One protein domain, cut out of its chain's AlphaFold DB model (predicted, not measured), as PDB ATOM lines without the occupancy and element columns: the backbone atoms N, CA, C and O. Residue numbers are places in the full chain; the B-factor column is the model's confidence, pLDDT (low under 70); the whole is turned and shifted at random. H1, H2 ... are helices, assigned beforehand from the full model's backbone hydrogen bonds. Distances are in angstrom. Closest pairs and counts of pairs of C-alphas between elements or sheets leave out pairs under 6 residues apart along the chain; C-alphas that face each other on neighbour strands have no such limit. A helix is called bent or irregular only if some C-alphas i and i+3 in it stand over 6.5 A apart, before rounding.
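What this domain is: This is residues 2 to 121 of the 121 residues of an uncharacterized protein of Phytophthora fragariae (UniProt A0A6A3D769). One long helix, H3, makes the length of a loose rod; H2 crosses it, H1 is near it, and two long loops run lengthwise, the second leading from H4 back to a separate H5. The printed part has 120 residues with five named helices, H1 to H5 in chain order, all helix, radius of gyration of the C-alphas 19.1 A, spans 60 by 29 by 19 A.

Where its parts are: Find C-alpha 2 at (3.681, 31.154, -5.417), where H1, residues 2 to 11, begins. H2 is 13 to 20, H3 35 to 71 (53.4 A), H4 76 to 80, and H5 111 to 119, ending at (35.734, 15.374, -2.989). H3 is irregular, only just: C-alphas 40 and 43 are 6.8 A apart, with a kink of 46 degrees near residue 42.

How they stand to each other: H1 and H2 are close but not clearly touching, Val 9 to Phe 16 C-alphas 7.8 A. H2 touches H3, residues 51 to 58 alone, about perpendicular at 74 degrees; closest C-alphas, Ala 15 and His 55, 6.0 A. H1 and H3 are near each other. H4 is close to but not clearly touching H3, Ile 70 to Ala 76 C-alphas 6.0 A. H5 is apart from H3 and H4. In H1, H2 and H5 every O i to N i+4 pair is within hydrogen-bond range; H3 has 28 of 33, H4 0 of 1 but 2 of 2 O i to N i+3.

The domain as a whole: The C-alphas of Asp 32 and Gly 73 are farthest apart, 60.6 A. The printed part has no cut. H2 to H3 and H4 to H5 are long links. Mean pLDDT of the printed part is 71.5, with residues 18 to 45 and 88 to 98 among those under 70.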
ATOM      1  N   LEU A   2       3.316  32.368  -4.667       73.44
ATOM      2  CA  LEU A   2       3.681  31.154  -5.417       73.44
ATOM      3  C   LEU A   2       3.981  31.471  -6.889       73.44
ATOM      4  O   LEU A   2       5.009  31.040  -7.394       73.44
ATOM      5  N   ASP A   3       3.166  32.310  -7.531       78.56
ATOM      6  CA  ASP A   3       3.401  32.728  -8.922       78.56
ATOM      7  C   ASP A   3       4.752  33.442  -9.084       78.56
ATOM      8  O   ASP A   3       5.549  33.063  -9.928       78.56
ATOM      9  N   GLU A   4       5.087  34.374  -8.180       82.56
ATOM     10  CA  GLU A   4       6.409  35.033  -8.124       82.56
ATOM     11  C   GLU A   4       7.578  34.043  -7.952       82.56
ATOM     12  O   GLU A   4       8.698  34.299  -8.394       82.56
ATOM     13  N   TYR A   5       7.353  32.925  -7.256       74.44
ATOM     14  CA  TYR A   5       8.356  31.876  -7.093       74.44
ATOM     15  C   TYR A   5       8.497  31.038  -8.369       74.44
ATOM     16  O   TYR A   5       9.618  30.754  -8.782       74.44
ATOM     17  N   LEU A   6       7.386  30.700  -9.028       79.25
ATOM     18  CA  LEU A   6       7.390  29.980 -10.303       79.25
ATOM     19  C   LEU A   6       8.016  30.812 -11.428       79.25
ATOM     20  O   LEU A   6       8.801  30.281 -12.210       79.25
ATOM     21  N   GLU A   7       7.737  32.115 -11.473       88.00
ATOM     22  CA  GLU A   7       8.407  33.045 -12.384       88.00
ATOM     23  C   GLU A   7       9.913  33.076 -12.128       88.00
ATOM     24  O   GLU A   7      10.690  32.927 -13.063       88.00
ATOM     25  N   TYR A   8      10.340  33.149 -10.861       83.00
ATOM     26  CA  TYR A   8      11.761  33.084 -10.524       83.00
ATOM     27  C   TYR A   8      12.415  31.773 -10.983       83.00
ATOM     28  O   TYR A   8      13.515  31.810 -11.530       83.00
ATOM     29  N   VAL A   9      11.763  30.622 -10.784       80.62
ATOM     30  CA  VAL A   9      12.284  29.321 -11.241       80.62
ATOM     31  C   VAL A   9      12.400  29.288 -12.766       80.62
ATOM     32  O   VAL A   9      13.430  28.865 -13.285       80.62
ATOM     33  N   ARG A  10      11.385  29.779 -13.483       84.69
ATOM     34  CA  ARG A  10      11.386  29.858 -14.949       84.69
ATOM     35  C   ARG A  10      12.510  30.753 -15.469       84.69
ATOM     36  O   ARG A  10      13.238  30.346 -16.367       84.69
ATOM     37  N   ASP A  11      12.675  31.937 -14.889       89.56
ATOM     38  CA  ASP A  11      13.666  32.922 -15.336       89.56
ATOM     39  C   ASP A  11      15.114  32.460 -15.061       89.56
ATOM     40  O   ASP A  11      16.048  32.937 -15.697       89.56
ATOM     41  N   HIS A  12      15.305  31.496 -14.150       84.62
ATOM     42  CA  HIS A  12      16.606  30.900 -13.819       84.62
ATOM     43  C   HIS A  12      16.708  29.424 -14.234       84.62
ATOM     44  O   HIS A  12      17.570  28.702 -13.725       84.62
ATOM     45  N   ALA A  13      15.850  28.960 -15.149       80.62
ATOM     46  CA  ALA A  13      15.762  27.552 -15.534       80.62
ATOM     47  C   ALA A  13      17.100  26.974 -16.026       80.62
ATOM     48  O   ALA A  13      17.407  25.827 -15.718       80.62
ATOM     49  N   GLU A  14      17.926  27.768 -16.720       80.00
ATOM     50  CA  GLU A  14      19.276  27.369 -17.142       80.00
ATOM     51  C   GLU A  14      20.160  27.015 -15.941       80.00
ATOM     52  O   GLU A  14      20.725  25.928 -15.898       80.00
ATOM     53  N   ALA A  15      20.216  27.868 -14.915       76.12
ATOM     54  CA  ALA A  15      21.009  27.595 -13.718       76.12
ATOM     55  C   ALA A  15      20.491  26.361 -12.960       76.12
ATOM     56  O   ALA A  15      21.280  25.578 -12.441       76.12
ATOM     57  N   PHE A  16      19.171  26.153 -12.914       72.31
ATOM     58  CA  PHE A  16      18.584  24.935 -12.347       72.31
ATOM     59  C   PHE A  16      18.962  23.682 -13.144       72.31
ATOM     60  O   PHE A  16      19.326  22.661 -12.557       72.31
ATOM     61  N   TRP A  17      18.907  23.766 -14.472       73.69
ATOM     62  CA  TRP A  17      19.283  22.683 -15.372       73.69
ATOM     63  C   TRP A  17      20.771  22.335 -15.256       73.69
ATOM     64  O   TRP A  17      21.109  21.159 -15.115       73.69
ATOM     65  N   GLU A  18      21.639  23.350 -15.250       69.94
ATOM     66  CA  GLU A  18      23.092  23.215 -15.119       69.94
ATOM     67  C   GLU A  18      23.494  22.578 -13.769       69.94
ATOM     68  O   GLU A  18      24.428  21.779 -13.750       69.94
ATOM     69  N   VAL A  19      22.779  22.838 -12.654       66.69
ATOM     70  CA  VAL A  19      23.081  22.187 -11.356       66.69
ATOM     71  C   VAL A  19      22.744  20.707 -11.407       66.69
ATOM     72  O   VAL A  19      23.516  19.876 -10.925       66.69
ATOM     73  N   LEU A  20      21.560  20.380 -11.930       63.19
ATOM     74  CA  LEU A  20      21.079  19.001 -11.970       63.19
ATOM     75  C   LEU A  20      21.914  18.127 -12.909       63.19
ATOM     76  O   LEU A  20      22.044  16.931 -12.666       63.19
ATOM     77  N   HIS A  21      22.487  18.721 -13.957       60.03
ATOM     78  CA  HIS A  21      23.192  18.010 -15.026       60.03
ATOM     79  C   HIS A  21      24.650  18.448 -15.152       60.03
ATOM     80  O   HIS A  21      25.183  18.552 -16.259       60.03
ATOM     81  N   TRP A  22      25.306  18.725 -14.026       61.69
ATOM     82  CA  TRP A  22      26.677  19.213 -14.031       61.69
ATOM     83  C   TRP A  22      27.642  18.159 -14.590       61.69
ATOM     84  O   TRP A  22      28.122  17.264 -13.892       61.69
ATOM     85  N   PHE A  23      27.986  18.310 -15.866       51.78
ATOM     86  CA  PHE A  23      29.029  17.539 -16.521       51.78
ATOM     87  C   PHE A  23      30.299  18.388 -16.599       51.78
ATOM     88  O   PHE A  23      30.331  19.413 -17.281       51.78
ATOM     89  N   THR A  24      31.346  18.000 -15.867       51.00
ATOM     90  CA  THR A  24      32.690  18.569 -16.055       51.00
ATOM     91  C   THR A  24      33.550  17.510 -16.695       51.00
ATOM     92  O   THR A  24      33.857  16.511 -16.051       51.00
ATOM     93  N   ILE A  25      33.969  17.740 -17.935       49.97
ATOM     94  CA  ILE A  25      34.956  16.868 -18.561       49.97
ATOM     95  C   ILE A  25      36.330  17.371 -18.147       49.97
ATOM     96  O   ILE A  25      36.826  18.371 -18.669       49.97
ATOM     97  N   LYS A  26      36.913  16.726 -17.134       47.44
ATOM     98  CA  LYS A  26      38.320  16.929 -16.789       47.44
ATOM     99  C   LYS A  26      39.153  16.076 -17.742       47.44
ATOM    100  O   LYS A  26      39.403  14.912 -17.459       47.44
ATOM    101  N   TYR A  27      39.595  16.664 -18.848       47.53
ATOM    102  CA  TYR A  27      40.702  16.100 -19.613       47.53
ATOM    103  C   TYR A  27      41.993  16.601 -18.983       47.53
ATOM    104  O   TYR A  27      42.268  17.802 -18.981       47.53
ATOM    105  N   LYS A  28      42.749  15.692 -18.371       46.88
ATOM    106  CA  LYS A  28      44.138  15.978 -18.026       46.88
ATOM    107  C   LYS A  28      44.919  15.844 -19.339       46.88
ATOM    108  O   LYS A  28      44.760  14.795 -19.961       46.88
ATOM    109  N   PRO A  29      45.702  16.845 -19.775       45.47
ATOM    110  CA  PRO A  29      46.635  16.612 -20.868       45.47
ATOM    111  C   PRO A  29      47.519  15.427 -20.468       45.47
ATOM    112  O   PRO A  29      47.921  15.309 -19.298       45.47
ATOM    113  N   GLU A  30      47.730  14.498 -21.399       45.03
ATOM    114  CA  GLU A  30      48.702  13.427 -21.208       45.03
ATOM    115  C   GLU A  30      50.039  14.060 -20.806       45.03
ATOM    116  O   GLU A  30      50.331  15.202 -21.157       45.03
ATOM    117  N   ARG A  31      50.821  13.346 -19.989       47.84
ATOM    118  CA  ARG A  31      51.954  13.869 -19.196       47.84
ATOM    119  C   ARG A  31      53.033  14.643 -19.976       47.84
ATOM    120  O   ARG A  31      53.891  15.222 -19.319       47.84
ATOM    121  N   ASP A  32      52.959  14.658 -21.302       53.12
ATOM    122  CA  ASP A  32      53.963  15.162 -22.229       53.12
ATOM    123  C   ASP A  32      53.398  16.121 -23.309       53.12
ATOM    124  O   ASP A  32      54.108  16.429 -24.265       53.12
ATOM    125  N   GLU A  33      52.154  16.613 -23.199       48.69
ATOM    126  CA  GLU A  33      51.675  17.688 -24.091       48.69
ATOM    127  C   GLU A  33      52.245  19.051 -23.650       48.69
ATOM    128  O   GLU A  33      52.137  19.435 -22.483       48.69
ATOM    129  N   GLU A  34      52.885  19.771 -24.578       48.62
ATOM    130  CA  GLU A  34      53.472  21.093 -24.332       48.62
ATOM    131  C   GLU A  34      52.411  22.112 -23.867       48.62
ATOM    132  O   GLU A  34      51.273  22.125 -24.335       48.62
ATOM    133  N   ASP A  35      52.818  23.005 -22.961       47.78
ATOM    134  CA  ASP A  35      51.987  24.016 -22.276       47.78
ATOM    135  C   ASP A  35      51.231  24.967 -23.243       47.78
ATOM    136  O   ASP A  35      50.257  25.610 -22.855       47.78
ATOM    137  N   ASP A  36      51.628  25.029 -24.521       49.16
ATOM    138  CA  ASP A  36      50.956  25.807 -25.578       49.16
ATOM    139  C   ASP A  36      49.585  25.230 -25.983       49.16
ATOM    140  O   ASP A  36      48.737  25.948 -26.518       49.16
ATOM    141  N   ASP A  37      49.306  23.967 -25.656       49.84
ATOM    142  CA  ASP A  37      47.999  23.344 -25.868       49.84
ATOM    143  C   ASP A  37      46.995  23.673 -24.741       49.84
ATOM    144  O   ASP A  37      45.841  23.247 -24.782       49.84
ATOM    145  N   LEU A  38      47.374  24.497 -23.749       49.25
ATOM    146  CA  LEU A  38      46.461  25.022 -22.724       49.25
ATOM    147  C   LEU A  38      45.304  25.857 -23.299       49.25
ATOM    148  O   LEU A  38      44.239  25.939 -22.675       49.25
ATOM    149  N   ASP A  39      45.469  26.456 -24.484       53.88
ATOM    150  CA  ASP A  39      44.428  27.288 -25.095       53.88
ATOM    151  C   ASP A  39      43.204  26.466 -25.534       53.88
ATOM    152  O   ASP A  39      42.068  26.929 -25.422       53.88
ATOM    153  N   LYS A  40      43.385  25.181 -25.886       48.75
ATOM    154  CA  LYS A  40      42.256  24.275 -26.181       48.75
ATOM    155  C   LYS A  40      41.396  23.972 -24.941       48.75
ATOM    156  O   LYS A  40      40.250  23.539 -25.066       48.75
ATOM    157  N   TYR A  41      41.909  24.271 -23.743       55.81
ATOM    158  CA  TYR A  41      41.237  24.070 -22.454       55.81
ATOM    159  C   TYR A  41      40.783  25.371 -21.777       55.81
ATOM    160  O   TYR A  41      39.985  25.325 -20.832       55.81
ATOM    161  N   SER A  42      41.236  26.532 -22.263       60.75
ATOM    162  CA  SER A  42      40.870  27.853 -21.732       60.75
ATOM    163  C   SER A  42      39.351  28.068 -21.770       60.75
ATOM    164  O   SER A  42      38.759  28.580 -20.815       60.75
ATOM    165  N   VAL A  43      38.697  27.560 -22.820       62.16
ATOM    166  CA  VAL A  43      37.240  27.585 -23.004       62.16
ATOM    167  C   VAL A  43      36.524  26.739 -21.951       62.16
ATOM    168  O   VAL A  43      35.587  27.224 -21.321       62.16
ATOM    169  N   SER A  44      36.978  25.511 -21.691       60.06
ATOM    170  CA  SER A  44      36.366  24.614 -20.696       60.06
ATOM    171  C   SER A  44      36.502  25.155 -19.272       60.06
ATOM    172  O   SER A  44      35.538  25.143 -18.505       60.06
ATOM    173  N   VAL A  45      37.672  25.699 -18.925       64.44
ATOM    174  CA  VAL A  45      37.910  26.346 -17.625       64.44
ATOM    175  C   VAL A  45      37.062  27.611 -17.475       64.44
ATOM    176  O   VAL A  45      36.490  27.850 -16.408       64.44
ATOM    177  N   LYS A  46      36.938  28.417 -18.534       71.06
ATOM    178  CA  LYS A  46      36.074  29.603 -18.549       71.06
ATOM    179  C   LYS A  46      34.605  29.223 -18.361       71.06
ATOM    180  O   LYS A  46      33.959  29.778 -17.476       71.06
ATOM    181  N   LEU A  47      34.106  28.241 -19.113       68.62
ATOM    182  CA  LEU A  47      32.737  27.734 -18.988       68.62
ATOM    183  C   LEU A  47      32.459  27.196 -17.581       68.62
ATOM    184  O   LEU A  47      31.411  27.494 -17.013       68.62
ATOM    185  N   TYR A  48      33.405  26.460 -16.989       71.31
ATOM    186  CA  TYR A  48      33.302  26.003 -15.603       71.31
ATOM    187  C   TYR A  48      33.145  27.179 -14.629       71.31
ATOM    188  O   TYR A  48      32.235  27.175 -13.801       71.31
ATOM    189  N   ARG A  49      33.991  28.211 -14.741       73.25
ATOM    190  CA  ARG A  49      33.940  29.388 -13.858       73.25
ATOM    191  C   ARG A  49      32.650  30.186 -14.023       73.25
ATOM    192  O   ARG A  49      32.061  30.592 -13.026       73.25
ATOM    193  N   GLU A  50      32.201  30.398 -15.257       79.62
ATOM    194  CA  GLU A  50      30.958  31.121 -15.546       79.62
ATOM    195  C   GLU A  50      29.735  30.384 -14.992       79.62
ATOM    196  O   GLU A  50      28.883  31.005 -14.355       79.62
ATOM    197  N   ARG A  51      29.685  29.056 -15.163       75.50
ATOM    198  CA  ARG A  51      28.661  28.203 -14.549       75.50
ATOM    199  C   ARG A  51      28.712  28.299 -13.034       75.50
ATOM    200  O   ARG A  51      27.710  28.646 -12.420       75.50
ATOM    201  N   ALA A  52      29.877  28.077 -12.423       74.62
ATOM    202  CA  ALA A  52      30.047  28.161 -10.973       74.62
ATOM    203  C   ALA A  52      29.572  29.512 -10.406       74.62
ATOM    204  O   ALA A  52      28.844  29.541  -9.413       74.62
ATOM    205  N   ALA A  53      29.895  30.621 -11.075       80.81
ATOM    206  CA  ALA A  53      29.446  31.954 -10.679       80.81
ATOM    207  C   ALA A  53      27.920  32.129 -10.796       80.81
ATOM    208  O   ALA A  53      27.289  32.645  -9.864       80.81
ATOM    209  N   ARG A  54      27.302  31.673 -11.900       82.31
ATOM    210  CA  ARG A  54      25.832  31.648 -12.036       82.31
ATOM    211  C   ARG A  54      25.207  30.837 -10.910       82.31
ATOM    212  O   ARG A  54      24.261  31.296 -10.272       82.31
ATOM    213  N   HIS A  55      25.781  29.675 -10.618       74.75
ATOM    214  CA  HIS A  55      25.247  28.772  -9.618       74.75
ATOM    215  C   HIS A  55      25.256  29.351  -8.214       74.75
ATOM    216  O   HIS A  55      24.253  29.300  -7.503       74.75
ATOM    217  N   GLU A  56      26.386  29.916  -7.818       79.44
ATOM    218  CA  GLU A  56      26.552  30.502  -6.499       79.44
ATOM    219  C   GLU A  56      25.627  31.719  -6.315       79.44
ATOM    220  O   GLU A  56      25.018  31.907  -5.259       79.44
ATOM    221  N   SER A  57      25.461  32.524  -7.371       83.06
ATOM    222  CA  SER A  57      24.531  33.655  -7.392       83.06
ATOM    223  C   SER A  57      23.072  33.214  -7.203       83.06
ATOM    224  O   SER A  57      22.377  33.722  -6.315       83.06
ATOM    225  N   VAL A  58      22.616  32.225  -7.981       83.12
ATOM    226  CA  VAL A  58      21.229  31.732  -7.919       83.12
ATOM    227  C   VAL A  58      20.953  31.011  -6.601       83.12
ATOM    228  O   VAL A  58      19.896  31.241  -6.007       83.12
ATOM    229  N   GLY A  59      21.906  30.220  -6.100       80.69
ATOM    230  CA  GLY A  59      21.799  29.532  -4.812       80.69
ATOM    231  C   GLY A  59      21.616  30.500  -3.641       80.69
ATOM    232  O   GLY A  59      20.649  30.374  -2.887       80.69
ATOM    233  N   ARG A  60      22.468  31.534  -3.541       80.94
ATOM    234  CA  ARG A  60      22.342  32.578  -2.504       80.94
ATOM    235  C   ARG A  60      21.010  33.325  -2.583       80.94
ATOM    236  O   ARG A  60      20.356  33.540  -1.561       80.94
ATOM    237  N   SER A  61      20.600  33.722  -3.788       84.56
ATOM    238  CA  SER A  61      19.330  34.428  -4.006       84.56
ATOM    239  C   SER A  61      18.125  33.556  -3.634       84.56
ATOM    240  O   SER A  61      17.193  34.034  -2.981       84.56
ATOM    241  N   MET A  62      18.147  32.267  -3.988       84.44
ATOM    242  CA  MET A  62      17.064  31.341  -3.663       84.44
ATOM    243  C   MET A  62      16.938  31.128  -2.152       84.44
ATOM    244  O   MET A  62      15.836  31.216  -1.613       84.44
ATOM    245  N   GLU A  63      18.048  30.920  -1.442       84.12
ATOM    246  CA  GLU A  63      18.018  30.742   0.012       84.12
ATOM    247  C   GLU A  63      17.455  31.987   0.720       84.12
ATOM    248  O   GLU A  63      16.586  31.883   1.592       84.12
ATOM    249  N   ALA A  64      17.869  33.186   0.294       88.06
ATOM    250  CA  ALA A  64      17.322  34.441   0.807       88.06
ATOM    251  C   ALA A  64      15.809  34.578   0.543       88.06
ATOM    252  O   ALA A  64      15.061  35.031   1.415       88.06
ATOM    253  N   ARG A  65      15.333  34.153  -0.636       88.06
ATOM    254  CA  ARG A  65      13.903  34.153  -0.991       88.06
ATOM    255  C   ARG A  65      13.098  33.177  -0.139       88.06
ATOM    256  O   ARG A  65      12.052  33.570   0.372       88.06
ATOM    257  N   ILE A  66      13.597  31.959   0.071       88.56
ATOM    258  CA  ILE A  66      12.962  30.964   0.949       88.56
ATOM    259  C   ILE A  66      12.811  31.540   2.362       88.56
ATOM    260  O   ILE A  66      11.698  31.577   2.891       88.56
ATOM    261  N   ARG A  67      13.887  32.100   2.940       89.75
ATOM    262  CA  ARG A  67      13.832  32.747   4.266       89.75
ATOM    263  C   ARG A  67      12.787  33.868   4.321       89.75
ATOM    264  O   ARG A  67      12.017  33.948   5.277       89.75
ATOM    265  N   LYS A  68      12.714  34.710   3.283       91.62
ATOM    266  CA  LYS A  68      11.725  35.796   3.179       91.62
ATOM    267  C   LYS A  68      10.290  35.266   3.131       91.62
ATOM    268  O   LYS A  68       9.422  35.833   3.791       91.62
ATOM    269  N   TYR A  69      10.017  34.201   2.386       90.31
ATOM    270  CA  TYR A  69       8.673  33.620   2.321       90.31
ATOM    271  C   TYR A  69       8.255  32.987   3.645       90.31
ATOM    272  O   TYR A  69       7.137  33.229   4.100       90.31
ATOM    273  N   ILE A  70       9.174  32.292   4.319       91.75
ATOM    274  CA  ILE A  70       8.934  31.764   5.666       91.75
ATOM    275  C   ILE A  70       8.611  32.907   6.638       91.75
ATOM    276  O   ILE A  70       7.615  32.839   7.354       91.75
ATOM    277  N   SER A  71       9.361  34.017   6.598       93.69
ATOM    278  CA  SER A  71       9.069  35.189   7.446       93.69
ATOM    279  C   SER A  71       7.712  35.850   7.163       93.69
ATOM    280  O   SER A  71       7.184  36.558   8.015       93.69
ATOM    281  N   LYS A  72       7.135  35.614   5.977       94.44
ATOM    282  CA  LYS A  72       5.808  36.099   5.573       94.44
ATOM    283  C   LYS A  72       4.683  35.102   5.877       94.44
ATOM    284  O   LYS A  72       3.549  35.340   5.473       94.44
ATOM    285  N   GLY A  73       4.981  34.005   6.577       91.75
ATOM    286  CA  GLY A  73       3.991  33.025   7.024       91.75
ATOM    287  C   GLY A  73       3.814  31.815   6.108       91.75
ATOM    288  O   GLY A  73       2.909  31.020   6.343       91.75
ATOM    289  N   VAL A  74       4.659  31.636   5.083       91.75
ATOM    290  CA  VAL A  74       4.677  30.382   4.314       91.75
ATOM    291  C   VAL A  74       5.266  29.269   5.192       91.75
ATOM    292  O   VAL A  74       6.379  29.437   5.696       91.75
ATOM    293  N   PRO A  75       4.575  28.131   5.388       92.50
ATOM    294  CA  PRO A  75       5.113  27.025   6.175       92.50
ATOM    295  C   PRO A  75       6.422  26.498   5.581       92.50
ATOM    296  O   PRO A  75       6.498  26.234   4.384       92.50
ATOM    297  N   ALA A  76       7.441  26.288   6.420       88.81
ATOM    298  CA  ALA A  76       8.718  25.729   5.968       88.81
ATOM    299  C   ALA A  76       8.551  24.337   5.330       88.81
ATOM    300  O   ALA A  76       9.241  24.025   4.363       88.81
ATOM    301  N   SER A  77       7.582  23.549   5.814       88.69
ATOM    302  CA  SER A  77       7.243  22.229   5.268       88.69
ATOM    303  C   SER A  77       6.836  22.272   3.797       88.69
ATOM    304  O   SER A  77       7.072  21.299   3.094       88.69
ATOM    305  N   LEU A  78       6.307  23.398   3.299       87.38
ATOM    306  CA  LEU A  78       5.973  23.548   1.882       87.38
ATOM    307  C   LEU A  78       7.205  23.354   0.990       87.38
ATOM    308  O   LEU A  78       7.100  22.784  -0.086       87.38
ATOM    309  N   PHE A  79       8.384  23.797   1.433       84.31
ATOM    310  CA  PHE A  79       9.615  23.621   0.664       84.31
ATOM    311  C   PHE A  79      10.151  22.188   0.727       84.31
ATOM    312  O   PHE A  79      11.063  21.865  -0.023       84.31
ATOM    313  N   GLU A  80       9.626  21.332   1.604       82.75
ATOM    314  CA  GLU A  80       9.922  19.894   1.660       82.75
ATOM    315  C   GLU A  80       8.974  19.059   0.782       82.75
ATOM    316  O   GLU A  80       9.242  17.880   0.564       82.75
ATOM    317  N   GLU A  81       7.899  19.653   0.252       83.62
ATOM    318  CA  GLU A  81       6.918  18.940  -0.567       83.62
ATOM    319  C   GLU A  81       7.507  18.482  -1.915       83.62
ATOM    320  O   GLU A  81       8.179  19.260  -2.609       83.62
ATOM    321  N   PRO A  82       7.210  17.242  -2.351       74.06
ATOM    322  CA  PRO A  82       7.533  16.782  -3.694       74.06
ATOM    323  C   PRO A  82       6.944  17.726  -4.753       74.06
ATOM    324  O   PRO A  82       5.745  17.987  -4.779       74.06
ATOM    325  N   GLY A  83       7.793  18.236  -5.645       68.62
ATOM    326  CA  GLY A  83       7.398  19.187  -6.690       68.62
ATOM    327  C   GLY A  83       7.728  20.650  -6.381       68.62
ATOM    328  O   GLY A  83       7.673  21.476  -7.291       68.62
ATOM    329  N   VAL A  84       8.154  20.976  -5.154       73.88
ATOM    330  CA  VAL A  84       8.731  22.291  -4.845       73.88
ATOM    331  C   VAL A  84      10.242  22.262  -5.086       73.88
ATOM    332  O   VAL A  84      11.005  21.567  -4.416       73.88
ATOM    333  N   TRP A  85      10.678  23.026  -6.087       68.69
ATOM    334  CA  TRP A  85      12.056  23.035  -6.574       68.69
ATOM    335  C   TRP A  85      12.997  23.814  -5.652       68.69
ATOM    336  O   TRP A  85      13.268  25.002  -5.842       68.69
ATOM    337  N   LYS A  86      13.570  23.139  -4.656       72.50
ATOM    338  CA  LYS A  86      14.712  23.701  -3.928       72.50
ATOM    339  C   LYS A  86      15.934  23.752  -4.837       72.50
ATOM    340  O   LYS A  86      16.193  22.822  -5.597       72.50
ATOM    341  N   TYR A  87      16.684  24.850  -4.753       70.06
ATOM    342  CA  TYR A  87      17.964  24.930  -5.442       70.06
ATOM    343  C   TYR A  87      18.877  23.829  -4.883       70.06
ATOM    344  O   TYR A  87      19.040  23.774  -3.658       70.06
ATOM    345  N   PRO A  88      19.416  22.922  -5.715       64.94
ATOM    346  CA  PRO A  88      20.148  21.783  -5.189       64.94
ATOM    347  C   PRO A  88      21.422  22.273  -4.500       64.94
ATOM    348  O   PRO A  88      22.239  22.979  -5.085       64.94
ATOM    349  N   VAL A  89      21.574  21.912  -3.226       57.28
ATOM    350  CA  VAL A  89      22.741  22.284  -2.404       57.28
ATOM    351  C   VAL A  89      23.969  21.461  -2.802       57.28
ATOM    352  O   VAL A  89      25.103  21.861  -2.556       57.28
ATOM    353  N   LYS A  90      23.737  20.299  -3.422       53.09
ATOM    354  CA  LYS A  90      24.773  19.399  -3.913       53.09
ATOM    355  C   LYS A  90      24.666  19.305  -5.423       53.09
ATOM    356  O   LYS A  90      23.615  18.963  -5.957       53.09
ATOM    357  N   ILE A  91      25.769  19.625  -6.077       55.22
ATOM    358  CA  ILE A  91      25.951  19.437  -7.505       55.22
ATOM    359  C   ILE A  91      26.077  17.931  -7.746       55.22
ATOM    360  O   ILE A  91      26.890  17.261  -7.105       55.22
ATOM    361  N   CYS A  92      25.278  17.384  -8.662       50.53
ATOM    362  CA  CYS A  92      25.523  16.045  -9.181       50.53
ATOM    363  C   CYS A  92      26.699  16.143 -10.146       50.53
ATOM    364  O   CYS A  92      26.513  16.377 -11.335       50.53
ATOM    365  N   HIS A  93      27.918  16.016  -9.631       50.91
ATOM    366  CA  HIS A  93      29.065  15.843 -10.501       50.91
ATOM    367  C   HIS A  93      28.940  14.478 -11.171       50.91
ATOM    368  O   HIS A  93      29.099  13.436 -10.534       50.91
ATOM    369  N   LEU A  94      28.622  14.471 -12.460       54.81
ATOM    370  CA  LEU A  94      28.753  13.260 -13.245       54.81
ATOM    371  C   LEU A  94      30.237  13.140 -13.613       54.81
ATOM    372  O   LEU A  94      30.733  13.829 -14.505       54.81
ATOM    373  N   TYR A  95      30.958  12.341 -12.826       57.81
ATOM    374  CA  TYR A  95      32.379  12.070 -13.016       57.81
ATOM    375  C   TYR A  95      32.545  11.070 -14.149       57.81
ATOM    376  O   TYR A  95      32.236   9.893 -13.986       57.81
ATOM    377  N   LEU A  96      32.991  11.552 -15.301       59.03
ATOM    378  CA  LEU A  96      33.445  10.703 -16.390       59.03
ATOM    379  C   LEU A  96      34.855  11.159 -16.752       59.03
ATOM    380  O   LEU A  96      35.053  12.058 -17.566       59.03
ATOM    381  N   THR A  97      35.838  10.569 -16.080       64.56
ATOM    382  CA  THR A  97      37.204  10.541 -16.592       64.56
ATOM    383  C   THR A  97      37.205   9.664 -17.838       64.56
ATOM    384  O   THR A  97      36.695   8.543 -17.800       64.56
ATOM    385  N   ASP A  98      37.738  10.185 -18.941       67.75
ATOM    386  CA  ASP A  98      37.868   9.423 -20.181       67.75
ATOM    387  C   ASP A  98      38.699   8.154 -19.945       67.75
ATOM    388  O   ASP A  98      39.662   8.178 -19.174       67.75
ATOM    389  N   GLU A  99      38.343   7.046 -20.597       70.00
ATOM    390  CA  GLU A  99      39.030   5.761 -20.415       70.00
ATOM    391  C   GLU A  99      40.520   5.838 -20.801       70.00
ATOM    392  O   GLU A  99      41.344   5.129 -20.223       70.00
ATOM    393  N   SER A 100      40.885   6.748 -21.712       69.25
ATOM    394  CA  SER A 100      42.281   7.036 -22.075       69.25
ATOM    395  C   SER A 100      43.089   7.701 -20.955       69.25
ATOM    396  O   SER A 100      44.315   7.642 -20.960       69.25
ATOM    397  N   THR A 101      42.438   8.309 -19.961       70.00
ATOM    398  CA  THR A 101      43.136   8.997 -18.874       70.00
ATOM    399  C   THR A 101      43.570   7.996 -17.804       70.00
ATOM    400  O   THR A 101      42.751   7.417 -17.085       70.00
ATOM    401  N   LEU A 102      44.885   7.828 -17.658       80.50
ATOM    402  CA  LEU A 102      45.473   6.822 -16.776       80.50
ATOM    403  C   LEU A 102      45.910   7.400 -15.416       80.50
ATOM    404  O   LEU A 102      46.426   8.515 -15.312       80.50
ATOM    405  N   ASN A 103      45.732   6.615 -14.356       82.19
ATOM    406  CA  ASN A 103      46.217   6.900 -13.011       82.19
ATOM    407  C   ASN A 103      47.740   6.682 -12.896       82.19
ATOM    408  O   ASN A 103      48.423   6.318 -13.853       82.19
ATOM    409  N   ALA A 104      48.303   6.886 -11.699       83.62
ATOM    410  CA  ALA A 104      49.744   6.733 -11.467       83.62
ATOM    411  C   ALA A 104      50.281   5.313 -11.750       83.62
ATOM    412  O   ALA A 104      51.484   5.150 -11.945       83.62
ATOM    413  N   ALA A 105      49.402   4.308 -11.792       89.25
ATOM    414  CA  ALA A 105      49.723   2.927 -12.136       89.25
ATOM    415  C   ALA A 105      49.518   2.608 -13.632       89.25
ATOM    416  O   ALA A 105      49.641   1.447 -14.020       89.25
ATOM    417  N   GLY A 106      49.191   3.603 -14.465       86.25
ATOM    418  CA  GLY A 106      48.954   3.412 -15.896       86.25
ATOM    419  C   GLY A 106      47.628   2.713 -16.214       86.25
ATOM    420  O   GLY A 106      47.525   2.060 -17.246       86.25
ATOM    421  N   LYS A 107      46.627   2.796 -15.328       88.56
ATOM    422  CA  LYS A 107      45.295   2.197 -15.529       88.56
ATOM    423  C   LYS A 107      44.204   3.266 -15.571       88.56
ATOM    424  O   LYS A 107      44.376   4.282 -14.901       88.56
ATOM    425  N   PRO A 108      43.082   3.042 -16.276       83.19
ATOM    426  CA  PRO A 108      41.938   3.946 -16.205       83.19
ATOM    427  C   PRO A 108      41.471   4.136 -14.758       83.19
ATOM    428  O   PRO A 108      41.541   3.205 -13.950       83.19
ATOM    429  N   PHE A 109      40.988   5.334 -14.435       79.19
ATOM    430  CA  PHE A 109      40.466   5.626 -13.100       79.19
ATOM    431  C   PHE A 109      39.162   4.867 -12.841       79.19
ATOM    432  O   PHE A 109      38.181   5.023 -13.571       79.19
ATOM    433  N   SER A 110      39.113   4.112 -11.748       83.56
ATOM    434  CA  SER A 110      37.865   3.554 -11.227       83.56
ATOM    435  C   SER A 110      36.919   4.662 -10.758       83.56
ATOM    436  O   SER A 110      37.353   5.751 -10.382       83.56
ATOM    437  N   LEU A 111      35.614   4.381 -10.729       74.81
ATOM    438  CA  LEU A 111      34.614   5.335 -10.238       74.81
ATOM    439  C   LEU A 111      34.924   5.821  -8.808       74.81
ATOM    440  O   LEU A 111      34.745   6.996  -8.508       74.81
ATOM    441  N   GLU A 112      35.430   4.941  -7.943       79.81
ATOM    442  CA  GLU A 112      35.815   5.277  -6.565       79.81
ATOM    443  C   GLU A 112      36.985   6.273  -6.513       79.81
ATOM    444  O   GLU A 112      36.932   7.258  -5.772       79.81
ATOM    445  N   GLU A 113      38.014   6.077  -7.343       79.19
ATOM    446  CA  GLU A 113      39.125   7.028  -7.462       79.19
ATOM    447  C   GLU A 113      38.651   8.372  -8.030       79.19
ATOM    448  O   GLU A 113      39.081   9.426  -7.560       79.19
ATOM    449  N   GLN A 114      37.739   8.351  -9.010       74.69
ATOM    450  CA  GLN A 114      37.157   9.567  -9.587       74.69
ATOM    451  C   GLN A 114      36.360  10.371  -8.548       74.69
ATOM    452  O   GLN A 114      36.522  11.589  -8.475       74.69
ATOM    453  N   ILE A 115      35.555   9.702  -7.714       68.00
ATOM    454  CA  ILE A 115      34.810  10.334  -6.613       68.00
ATOM    455  C   ILE A 115      35.779  10.916  -5.580       68.00
ATOM    456  O   ILE A 115      35.666  12.087  -5.224       68.00
ATOM    457  N   THR A 116      36.776  10.138  -5.154       72.75
ATOM    458  CA  THR A 116      37.749  10.563  -4.133       72.75
ATOM    459  C   THR A 116      38.519  11.814  -4.563       72.75
ATOM    460  O   THR A 116      38.668  12.755  -3.788       72.75
ATOM    461  N   LEU A 117      38.988  11.857  -5.815       68.94
ATOM    462  CA  LEU A 117      39.705  13.016  -6.357       68.94
ATOM    463  C   LEU A 117      38.834  14.267  -6.460       68.94
ATOM    464  O   LEU A 117      39.354  15.382  -6.435       68.94
ATOM    465  N   ALA A 118      37.529  14.095  -6.631       61.38
ATOM    466  CA  ALA A 118      36.608  15.206  -6.731       61.38
ATOM    467  C   ALA A 118      36.186  15.770  -5.376       61.38
ATOM    468  O   ALA A 118      36.043  16.978  -5.258       61.38
ATOM    469  N   GLU A 119      36.028  14.926  -4.357       58.25
ATOM    470  CA  GLU A 119      35.734  15.374  -2.989       58.25
ATOM    471  C   GLU A 119      36.909  16.124  -2.340       58.25
ATOM    472  O   GLU A 119      36.717  16.871  -1.384       58.25
ATOM    473  N   GLN A 120      38.126  15.928  -2.856       57.44
ATOM    474  CA  GLN A 120      39.347  16.599  -2.399       57.44
ATOM    475  C   GLN A 120      39.661  17.916  -3.136       57.44
ATOM    476  O   GLN A 120      40.634  18.578  -2.770       57.44
ATOM    477  N   ALA A 121      38.902  18.273  -4.178       50.72
ATOM    478  CA  ALA A 121      39.117  19.462  -5.014       50.72
ATOM    479  C   ALA A 121      38.293  20.667  -4.541       50.72
ATOM    480  O   ALA A 121      38.813  21.799  -4.678       50.72
TER     481      ALA A 121